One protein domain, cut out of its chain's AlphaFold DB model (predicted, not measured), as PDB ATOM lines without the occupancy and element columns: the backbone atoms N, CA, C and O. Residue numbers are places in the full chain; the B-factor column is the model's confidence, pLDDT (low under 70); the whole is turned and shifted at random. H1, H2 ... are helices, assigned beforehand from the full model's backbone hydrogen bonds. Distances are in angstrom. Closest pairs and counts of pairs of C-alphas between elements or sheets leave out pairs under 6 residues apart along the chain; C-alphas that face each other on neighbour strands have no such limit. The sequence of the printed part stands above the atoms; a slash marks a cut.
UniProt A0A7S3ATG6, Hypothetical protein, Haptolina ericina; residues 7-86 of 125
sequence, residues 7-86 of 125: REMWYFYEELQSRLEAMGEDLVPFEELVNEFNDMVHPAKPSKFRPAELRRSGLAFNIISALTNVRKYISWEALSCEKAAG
ATOM      1  N   ARG A   7     178.375 243.708 202.243       94.31
ATOM      2  CA  ARG A   7     176.977 243.269 202.238       94.31
ATOM      3  C   ARG A   7     176.639 242.500 203.508       94.31
ATOM      4  O   ARG A   7     175.558 242.676 204.059       94.31
ATOM      5  N   GLU A   8     177.550 241.647 203.961       94.19
ATOM      6  CA  GLU A   8     177.400 240.926 205.222       94.19
ATOM      7  C   GLU A   8     177.406 241.885 206.415       94.19
ATOM      8  O   GLU A   8     176.577 241.739 207.306       94.19
ATOM      9  N   MET A   9     178.275 242.903 206.416       94.69
ATOM     10  CA  MET A   9     178.254 243.943 207.453       94.69
ATOM     11  C   MET A   9     176.959 244.758 207.422       94.69
ATOM     12  O   MET A   9     176.386 244.997 208.480       94.69
ATOM     13  N   TRP A  10     176.475 245.135 206.232       95.44
ATOM     14  CA  TRP A  10     175.212 245.864 206.074       95.44
ATOM     15  C   TRP A  10     174.027 245.100 206.672       95.44
ATOM     16  O   TRP A  10     173.207 245.680 207.372       95.44
ATOM     17  N   TYR A  11     173.975 243.781 206.465       95.25
ATOM     18  CA  TYR A  11     172.920 242.938 207.027       95.25
ATOM     19  C   TYR A  11     172.833 243.028 208.559       95.25
ATOM     20  O   TYR A  11     171.739 243.131 209.107       95.25
ATOM     21  N   PHE A  12     173.971 243.015 209.259       94.25
ATOM     22  CA  PHE A  12     173.981 243.189 210.716       94.25
ATOM     23  C   PHE A  12     173.691 244.635 211.126       94.25
ATOM     24  O   PHE A  12     173.006 244.871 212.119       94.25
ATOM     25  N   TYR A  13     174.187 245.594 210.345       95.25
ATOM     26  CA  TYR A  13     173.980 247.015 210.584       95.25
ATOM     27  C   TYR A  13     172.498 247.418 210.498       95.25
ATOM     28  O   TYR A  13     172.043 248.166 211.353       95.25
ATOM     29  N   GLU A  14     171.714 246.888 209.550       95.25
ATOM     30  CA  GLU A  14     170.266 247.173 209.460       95.25
ATOM     31  C   GLU A  14     169.509 246.766 210.735       95.25
ATOM     32  O   GLU A  14     168.649 247.499 211.234       95.25
ATOM     33  N   GLU A  15     169.835 245.597 211.289       94.12
ATOM     34  CA  GLU A  15     169.229 245.137 212.538       94.12
ATOM     35  C   GLU A  15     169.711 245.963 213.739       94.12
ATOM     36  O   GLU A  15     168.917 246.278 214.630       94.12
ATOM     37  N   LEU A  16     170.996 246.330 213.765       94.31
ATOM     38  CA  LEU A  16     171.567 247.216 214.778       94.31
ATOM     39  C   LEU A  16     170.848 248.574 214.782       94.31
ATOM     40  O   LEU A  16     170.425 249.026 215.844       94.31
ATOM     41  N   GLN A  17     170.642 249.157 213.600       94.81
ATOM     42  CA  GLN A  17     169.947 250.424 213.395       94.81
ATOM     43  C   GLN A  17     168.520 250.385 213.918       94.81
ATOM     44  O   GLN A  17     168.159 251.192 214.770       94.81
ATOM     45  N   SER A  18     167.737 249.392 213.494       94.88
ATOM     46  CA  SER A  18     166.341 249.256 213.929       94.88
ATOM     47  C   SER A  18     166.210 249.175 215.456       94.88
ATOM     48  O   SER A  18     165.219 249.617 216.035       94.88
ATOM     49  N   ARG A  19     167.201 248.583 216.137       95.31
ATOM     50  CA  ARG A  19     167.204 248.459 217.600       95.31
ATOM     51  C   ARG A  19     167.655 249.736 218.310       95.31
ATOM     52  O   ARG A  19     167.159 249.978 219.405       95.31
ATOM     53  N   LEU A  20     168.583 250.503 217.736       93.62
ATOM     54  CA  LEU A  20     168.992 251.810 218.268       93.62
ATOM     55  C   LEU A  20     167.869 252.835 218.131       93.62
ATOM     56  O   LEU A  20     167.519 253.469 219.120       93.62
ATOM     57  N   GLU A  21     167.211 252.876 216.971       93.25
ATOM     58  CA  GLU A  21     166.038 253.726 216.737       93.25
ATOM     59  C   GLU A  21     164.923 253.436 217.754       93.25
ATOM     60  O   GLU A  21     164.313 254.350 218.302       93.25
ATOM     61  N   ALA A  22     164.694 252.160 218.089       93.88
ATOM     62  CA  ALA A  22     163.722 251.771 219.112       93.88
ATOM     63  C   ALA A  22     164.112 252.188 220.547       93.88
ATOM     64  O   ALA A  22     163.255 252.174 221.431       93.88
ATOM     65  N   MET A  23     165.384 252.508 220.792       93.31
ATOM     66  CA  MET A  23     165.887 253.016 222.072       93.31
ATOM     67  C   MET A  23     166.051 254.541 222.087       93.31
ATOM     68  O   MET A  23     166.364 255.073 223.144       93.31
ATOM     69  N   GLY A  24     165.809 255.226 220.962       91.06
ATOM     70  CA  GLY A  24     166.030 256.669 220.834       91.06
ATOM     71  C   GLY A  24     167.509 257.059 220.762       91.06
ATOM     72  O   GLY A  24     167.842 258.199 221.047       91.06
ATOM     73  N   GLU A  25     168.383 256.114 220.416       91.12
ATOM     74  CA  GLU A  25     169.830 256.320 220.344       91.12
ATOM     75  C   GLU A  25     170.269 256.569 218.900       91.12
ATOM     76  O   GLU A  25     169.794 255.902 217.971       91.12
ATOM     77  N   ASP A  26     171.232 257.471 218.721       87.69
ATOM     78  CA  ASP A  26     171.809 257.769 217.413       87.69
ATOM     79  C   ASP A  26     172.786 256.680 216.941       87.69
ATOM     80  O   ASP A  26     173.448 255.981 217.716       87.69
ATOM     81  N   LEU A  27     172.897 256.540 215.619       90.06
ATOM     82  CA  LEU A  27     173.787 255.587 214.961       90.06
ATOM     83  C   LEU A  27     174.697 256.307 213.966       90.06
ATOM     84  O   LEU A  27     174.240 257.098 213.141       90.06
ATOM     85  N   VAL A  28     175.983 255.963 213.996       91.19
ATOM     86  CA  VAL A  28     176.969 256.464 213.037       91.19
ATOM     87  C   VAL A  28     176.682 255.885 211.653       91.19
ATOM     88  O   VAL A  28     176.479 254.673 211.545       91.19
ATOM     89  N   PRO A  29     176.719 256.699 210.578       93.69
ATOM     90  CA  PRO A  29     176.502 256.218 209.222       93.69
ATOM     91  C   PRO A  29     177.390 255.019 208.870       93.69
ATOM     92  O   PRO A  29     178.590 255.001 209.139       93.69
ATOM     93  N   PHE A  30     176.821 254.033 208.177       94.50
ATOM     94  CA  PHE A  30     177.520 252.792 207.829       94.50
ATOM     95  C   PHE A  30     178.876 253.001 207.136       94.50
ATOM     96  O   PHE A  30     179.826 252.265 207.398       94.50
ATOM     97  N   GLU A  31     178.986 253.990 206.246       95.06
ATOM     98  CA  GLU A  31     180.247 254.284 205.555       95.06
ATOM     99  C   GLU A  31     181.349 254.719 206.529       95.06
ATOM    100  O   GLU A  31     182.499 254.301 206.382       95.06
ATOM    101  N   GLU A  32     180.996 255.501 207.549       93.38
ATOM    102  CA  GLU A  32     181.915 255.950 208.592       93.38
ATOM    103  C   GLU A  32     182.340 254.781 209.483       93.38
ATOM    104  O   GLU A  32     183.538 254.587 209.692       93.38
ATOM    105  N   LEU A  33     181.398 253.919 209.882       92.12
ATOM    106  CA  LEU A  33     181.692 252.697 210.639       92.12
ATOM    107  C   LEU A  33     182.658 251.768 209.880       92.12
ATOM    108  O   LEU A  33     183.615 251.226 210.435       92.12
ATOM    109  N   VAL A  34     182.440 251.584 208.575       94.12
ATOM    110  CA  VAL A  34     183.324 250.761 207.738       94.12
ATOM    111  C   VAL A  34     184.707 251.399 207.594       94.12
ATOM    112  O   VAL A  34     185.709 250.676 207.588       94.12
ATOM    113  N   ASN A  35     184.788 252.726 207.490       93.81
ATOM    114  CA  ASN A  35     186.063 253.443 207.481       93.81
ATOM    115  C   ASN A  35     186.809 253.271 208.809       93.81
ATOM    116  O   ASN A  35     187.987 252.922 208.786       93.81
ATOM    117  N   GLU A  36     186.116 253.374 209.943       91.56
ATOM    118  CA  GLU A  36     186.692 253.114 211.266       91.56
ATOM    119  C   GLU A  36     187.272 251.689 211.346       91.56
ATOM    120  O   GLU A  36     188.406 251.471 211.778       91.56
ATOM    121  N   PHE A  37     186.540 250.690 210.844       93.25
ATOM    122  CA  PHE A  37     187.025 249.307 210.804       93.25
ATOM    123  C   PHE A  37     188.228 249.133 209.870       93.25
ATOM    124  O   PHE A  37     189.147 248.365 210.182       93.25
ATOM    125  N   ASN A  38     188.254 249.836 208.736       94.69
ATOM    126  CA  ASN A  38     189.397 249.836 207.823       94.69
ATOM    127  C   ASN A  38     190.648 250.426 208.491       94.69
ATOM    128  O   ASN A  38     191.726 249.832 208.374       94.69
ATOM    129  N   ASP A  39     190.498 251.524 209.227       92.38
ATOM    130  CA  ASP A  39     191.592 252.185 209.940       92.38
ATOM    131  C   ASP A  39     192.099 251.350 211.117       92.38
ATOM    132  O   ASP A  39     193.293 251.319 211.393       92.38
ATOM    133  N   MET A  40     191.226 250.596 211.779       90.38
ATOM    134  CA  MET A  40     191.620 249.740 212.896       90.38
ATOM    135  C   MET A  40     192.276 248.419 212.477       90.38
ATOM    136  O   MET A  40     193.187 247.920 213.141       90.38
ATOM    137  N   VAL A  41     191.776 247.784 211.415       92.81
ATOM    138  CA  VAL A  41     192.208 246.432 211.015       92.81
ATOM    139  C   VAL A  41     193.313 246.476 209.961       92.81
ATOM    140  O   VAL A  41     194.098 245.526 209.865       92.81
ATOM    141  N   HIS A  42     193.374 247.558 209.177       93.19
ATOM    142  CA  HIS A  42     194.231 247.702 208.002       93.19
ATOM    143  C   HIS A  42     194.195 246.448 207.102       93.19
ATOM    144  O   HIS A  42     195.207 245.742 206.955       93.19
ATOM    145  N   PRO A  43     193.017 246.097 206.546       93.50
ATOM    146  CA  PRO A  43     192.868 244.898 205.731       93.50
ATOM    147  C   PRO A  43     193.643 245.021 204.412       93.50
ATOM    148  O   PRO A  43     193.864 246.112 203.889       93.50
ATOM    149  N   ALA A  44     194.016 243.886 203.816       92.62
ATOM    150  CA  ALA A  44     194.702 243.866 202.522       92.62
ATOM    151  C   ALA A  44     193.823 244.389 201.371       92.62
ATOM    152  O   ALA A  44     194.336 244.826 200.340       92.62
ATOM    153  N   LYS A  45     192.497 244.300 201.521       91.81
ATOM    154  CA  LYS A  45     191.514 244.910 200.623       91.81
ATOM    155  C   LYS A  45     190.518 245.708 201.469       91.81
ATOM    156  O   LYS A  45     189.955 245.115 202.387       91.81
ATOM    157  N   PRO A  46     190.268 246.990 201.151       92.56
ATOM    158  CA  PRO A  46     189.281 247.790 201.869       92.56
ATOM    159  C   PRO A  46     187.915 247.105 201.922       92.56
ATOM    160  O   PRO A  46     187.496 246.469 200.945       92.56
ATOM    161  N   SER A  47     187.250 247.223 203.071       92.31
ATOM    162  CA  SER A  47     185.891 246.720 203.324       92.31
ATOM    163  C   SER A  47     185.729 245.206 203.129       92.31
ATOM    164  O   SER A  47     184.632 244.706 202.880       92.31
ATOM    165  N   LYS A  48     186.840 244.465 203.205       94.25
ATOM    166  CA  LYS A  48     186.894 243.007 203.095       94.25
ATOM    167  C   LYS A  48     187.785 242.454 204.188       94.25
ATOM    168  O   LYS A  48     189.002 242.385 204.027       94.25
ATOM    169  N   PHE A  49     187.170 242.011 205.274       94.38
ATOM    170  CA  PHE A  49     187.892 241.594 206.466       94.38
ATOM    171  C   PHE A  49     187.981 240.075 206.540       94.38
ATOM    172  O   PHE A  49     186.987 239.370 206.724       94.38
ATOM    173  N   ARG A  50     189.190 239.526 206.415       93.44
ATOM    174  CA  ARG A  50     189.410 238.096 206.650       93.44
ATOM    175  C   ARG A  50     189.494 237.818 208.153       93.44
ATOM    176  O   ARG A  50     190.103 238.600 208.885       93.44
ATOM    177  N   PRO A  51     189.046 236.641 208.624       91.19
ATOM    178  CA  PRO A  51     189.198 236.240 210.025       91.19
ATOM    179  C   PRO A  51     190.645 236.295 210.538       91.19
ATOM    180  O   PRO A  51     190.880 236.531 211.720       91.19
ATOM    181  N   ALA A  52     191.627 236.072 209.658       91.69
ATOM    182  CA  ALA A  52     193.043 236.186 209.996       91.69
ATOM    183  C   ALA A  52     193.471 237.641 210.272       91.69
ATOM    184  O   ALA A  52     194.265 237.875 211.178       91.69
ATOM    185  N   GLU A  53     192.928 238.608 209.528       93.25
ATOM    186  CA  GLU A  53     193.238 240.037 209.674       93.25
ATOM    187  C   GLU A  53     192.597 240.598 210.943       93.25
ATOM    188  O   GLU A  53     193.288 241.209 211.755       93.25
ATOM    189  N   LEU A  54     191.323 240.270 211.177       91.50
ATOM    190  CA  LEU A  54     190.606 240.620 212.407       91.50
ATOM    191  C   LEU A  54     191.296 240.056 213.658       91.50
ATOM    192  O   LEU A  54     191.364 240.702 214.702       91.50
ATOM    193  N   ARG A  55     191.824 238.830 213.572       91.75
ATOM    194  CA  ARG A  55     192.551 238.211 214.688       91.75
ATOM    195  C   ARG A  55     193.901 238.878 214.926       91.75
ATOM    196  O   ARG A  55     194.295 239.032 216.076       91.75
ATOM    197  N   ARG A  56     194.599 239.269 213.858       92.19
ATOM    198  CA  ARG A  56     195.895 239.953 213.937       92.19
ATOM    199  C   ARG A  56     195.774 241.348 214.550       92.19
ATOM    200  O   ARG A  56     196.677 241.734 215.280       92.19
ATOM    201  N   SER A  57     194.687 242.075 214.285       91.06
ATOM    202  CA  SER A  57     194.459 243.393 214.896       91.06
ATOM    203  C   SER A  57     194.127 243.318 216.391       91.06
ATOM    204  O   SER A  57     194.201 244.325 217.081       91.06
ATOM    205  N   GLY A  58     193.748 242.141 216.909       91.44
ATOM    206  CA  GLY A  58     193.283 241.983 218.292       91.44
ATOM    207  C   GLY A  58     191.878 242.545 218.540       91.44
ATOM    208  O   GLY A  58     191.377 242.464 219.658       91.44
ATOM    209  N   LEU A  59     191.217 243.066 217.500       89.62
ATOM    210  CA  LEU A  59     189.921 243.744 217.590       89.62
ATOM    211  C   LEU A  59     188.756 242.889 217.076       89.62
ATOM    212  O   LEU A  59     187.619 243.346 217.108       89.62
ATOM    213  N   ALA A  60     189.005 241.640 216.655       90.50
ATOM    214  CA  ALA A  60     187.969 240.727 216.156       90.50
ATOM    215  C   ALA A  60     186.731 240.668 217.060       90.50
ATOM    216  O   ALA A  60     185.608 240.779 216.580       90.50
ATOM    217  N   PHE A  61     186.935 240.496 218.370       91.06
ATOM    218  CA  PHE A  61     185.828 240.424 219.320       91.06
ATOM    219  C   PHE A  61     185.050 241.740 219.389       91.06
ATOM    220  O   PHE A  61     183.824 241.705 219.394       91.06
ATOM    221  N   ASN A  62     185.744 242.880 219.405       89.69
ATOM    222  CA  ASN A  62     185.119 244.196 219.503       89.69
ATOM    223  C   ASN A  62     184.290 244.508 218.256       89.69
ATOM    224  O   ASN A  62     183.123 244.838 218.396       89.69
ATOM    225  N   ILE A  63     184.846 244.298 217.059       90.56
ATOM    226  CA  ILE A  63     184.169 244.574 215.780       90.56
ATOM    227  C   ILE A  63     182.913 243.712 215.625       90.56
ATOM    228  O   ILE A  63     181.833 244.217 215.335       90.56
ATOM    229  N   ILE A  64     183.024 242.401 215.871       91.94
ATOM    230  CA  ILE A  64     181.866 241.504 215.772       91.94
ATOM    231  C   ILE A  64     180.829 241.822 216.856       91.94
ATOM    232  O   ILE A  64     179.629 241.776 216.588       91.94
ATOM    233  N   SER A  65     181.266 242.167 218.070       92.25
ATOM    234  CA  SER A  65     180.347 242.562 219.142       92.25
ATOM    235  C   SER A  65     179.642 243.879 218.832       92.25
ATOM    236  O   SER A  65     178.449 243.974 219.088       92.25
ATOM    237  N   ALA A  66     180.341 244.864 218.265       90.19
ATOM    238  CA  ALA A  66     179.765 246.144 217.865       90.19
ATOM    239  C   ALA A  66     178.697 245.958 216.777       90.19
ATOM    240  O   ALA A  66     177.616 246.519 216.885       90.19
ATOM    241  N   LEU A  67     178.934 245.081 215.797       91.19
ATOM    242  CA  LEU A  67     177.956 244.792 214.741       91.19
ATOM    243  C   LEU A  67     176.722 244.010 215.219       91.19
ATOM    244  O   LEU A  67     175.682 244.068 214.578       91.19
ATOM    245  N   THR A  68     176.820 243.237 216.306       91.88
ATOM    246  CA  THR A  68     175.764 242.275 216.697       91.88
ATOM    247  C   THR A  68     175.082 242.584 218.026       91.88
ATOM    248  O   THR A  68     174.039 242.008 218.340       91.88
ATOM    249  N   ASN A  69     175.655 243.468 218.842       93.06
ATOM    250  CA  ASN A  69     175.163 243.761 220.177       93.06
ATOM    251  C   ASN A  69     175.076 245.268 220.406       93.06
ATOM    252  O   ASN A  69     176.081 245.939 220.625       93.06
ATOM    253  N   VAL A  70     173.843 245.761 220.473       92.56
ATOM    254  CA  VAL A  70     173.550 247.191 220.601       92.56
ATOM    255  C   VAL A  70     174.175 247.822 221.845       92.56
ATOM    256  O   VAL A  70     174.756 248.895 221.779       92.56
ATOM    257  N   ARG A  71     174.151 247.128 222.989       90.50
ATOM    258  CA  ARG A  71     174.760 247.650 224.224       90.50
ATOM    259  C   ARG A  71     176.273 247.779 224.093       90.50
ATOM    260  O   ARG A  71     176.870 248.693 224.653       90.50
ATOM    261  N   LYS A  72     176.897 246.832 223.386       92.06
ATOM    262  CA  LYS A  72     178.336 246.863 223.116       92.06
ATOM    263  C   LYS A  72     178.695 247.936 222.098       92.06
ATOM    264  O   LYS A  72     179.749 248.531 222.269       92.06
ATOM    265  N   TYR A  73     177.828 248.192 221.122       92.62
ATOM    266  CA  TYR A  73     177.961 249.314 220.199       92.62
ATOM    267  C   TYR A  73     177.916 250.658 220.938       92.62
ATOM    268  O   TYR A  73     178.885 251.397 220.878       92.62
ATOM    269  N   ILE A  74     176.890 250.920 221.754       90.50
ATOM    270  CA  ILE A  74     176.783 252.182 222.518       90.50
ATOM    271  C   ILE A  74     178.009 252.387 223.423       90.50
ATOM    272  O   ILE A  74     178.605 253.458 223.465       90.50
ATOM    273  N   SER A  75     178.445 251.322 224.110       88.81
ATOM    274  CA  SER A  75     179.656 251.375 224.945       88.81
ATOM    275  C   SER A  75     180.925 251.668 224.133       88.81
ATOM    276  O   SER A  75     181.874 252.246 224.657       88.81
ATOM    277  N   TRP A  76     180.976 251.195 222.886       87.62
ATOM    278  CA  TRP A  76     182.084 251.428 221.970       87.62
ATOM    279  C   TRP A  76     182.099 252.882 221.493       87.62
ATOM    280  O   TRP A  76     183.125 253.537 221.652       87.62
ATOM    281  N   GLU A  77     180.964 253.396 221.020       88.25
ATOM    282  CA  GLU A  77     180.811 254.777 220.548       88.25
ATOM    283  C   GLU A  77     181.138 255.800 221.634       88.25
ATOM    284  O   GLU A  77     181.937 256.709 221.409       88.25
ATOM    285  N   ALA A  78     180.624 255.602 222.853       84.06
ATOM    286  CA  ALA A  78     180.942 256.467 223.987       84.06
ATOM    287  C   ALA A  78     182.460 256.533 224.236       84.06
ATOM    288  O   ALA A  78     183.038 257.612 224.381       84.06
ATOM    289  N   LEU A  79     183.138 255.381 224.206       82.56
ATOM    290  CA  LEU A  79     184.589 255.317 224.377       82.56
ATOM    291  C   LEU A  79     185.343 255.943 223.190       82.56
ATOM    292  O   LEU A  79     186.420 256.514 223.375       82.56
ATOM    293  N   SER A  80     184.820 255.821 221.971       80.19
ATOM    294  CA  SER A  80     185.386 256.443 220.772       80.19
ATOM    295  C   SER A  80     185.288 257.971 220.830       80.19
ATOM    296  O   SER A  80     186.298 258.642 220.607       80.19
ATOM    297  N   CYS A  81     184.151 258.522 221.262       78.62
ATOM    298  CA  CYS A  81     183.987 259.951 221.540       78.62
ATOM    299  C   CYS A  81     184.944 260.440 222.634       78.62
ATOM    300  O   CYS A  81     185.627 261.453 222.460       78.62
ATOM    301  N   GLU A  82     185.085 259.698 223.736       74.94
ATOM    302  CA  GLU A  82     186.033 260.050 224.800       74.94
ATOM    303  C   GLU A  82     187.491 260.046 224.314       74.94
ATOM    304  O   GLU A  82     188.288 260.898 224.720       74.94
ATOM    305  N   LYS A  83     187.869 259.112 223.430       73.00
ATOM    306  CA  LYS A  83     189.203 259.092 222.801       73.00
ATOM    307  C   LYS A  83     189.408 260.280 221.876       73.00
ATOM    308  O   LYS A  83     190.453 260.921 221.963       73.00
ATOM    309  N   ALA A  84     188.433 260.578 221.020       76.19
ATOM    310  CA  ALA A  84     188.493 261.710 220.101       76.19
ATOM    311  C   ALA A  84     188.610 263.042 220.858       76.19
ATOM    312  O   ALA A  84     189.375 263.919 220.466       76.19
ATOM    313  N   ALA A  85     187.933 263.152 222.001       75.56
ATOM    314  CA  ALA A  85     188.027 264.298 222.894       75.56
ATOM    315  C   ALA A  85     189.325 264.355 223.727       75.56
ATOM    316  O   ALA A  85     189.485 265.257 224.548       75.56
ATOM    317  N   GLY A  86     190.241 263.388 223.576       71.38
ATOM    318  CA  GLY A  86     191.475 263.304 224.366       71.38
ATOM    319  C   GLY A  86     191.256 262.961 225.846       71.38
ATOM    320  O   GLY A  86     192.187 263.055 226.644       71.38
TER     321      GLY A  86
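AT A GLANCE: This is residues 7 to 86 of the 125 residues of the protein "Hypothetical protein" of Haptolina ericina (UniProt A0A7S3ATG6). H2 and H4 run loosely side by side, with H1 crossing one end of the pair and H3 at the other. H5 turns off from H4, and residues 78 to 86 stick out. The printed part has 80 residues with five named helices, H1 to H5 in order, all helix, compact, radius of gyration of the C-alphas 12.5 A, spanning 36 by 33 by 20 A.

HOW THE PARTS SIT: Start at H1, residues 7 to 21; it touches H4, residues 60 to 68, at a steep tilt of 56 degrees, closest C-alphas Phe 12 and Leu 67, 5.9 A. H5, residues 70 to 84, touches H4 only at the corner, closest C-alphas Ala 66 and Tyr 73, 4.3 A. H2, residues 30 to 41, is close but not clearly touching H4, closest C-alphas Phe 37 and Ile 63, 7.4 A. H3, residues 51 to 57, touches residues 40 to 41 of H2 alone, closest C-alphas Val 41 and Ser 57, 5.4 A. Every O i to N i+4 pair is within hydrogen-bond range in H2, H3, H4 and H5, and 10 of 11 in H1.

IN THESE COORDINATES: Find C-alpha 7 at (176.977, 243.269, 202.238); H1 runs 21.0 A from there. H5 runs 20.8 A, to C-alpha 84 at (188.493, 261.710, 220.101).

THE WHOLE: The printed part has no cut and no long link; no printed residue is under 70 in pLDDT.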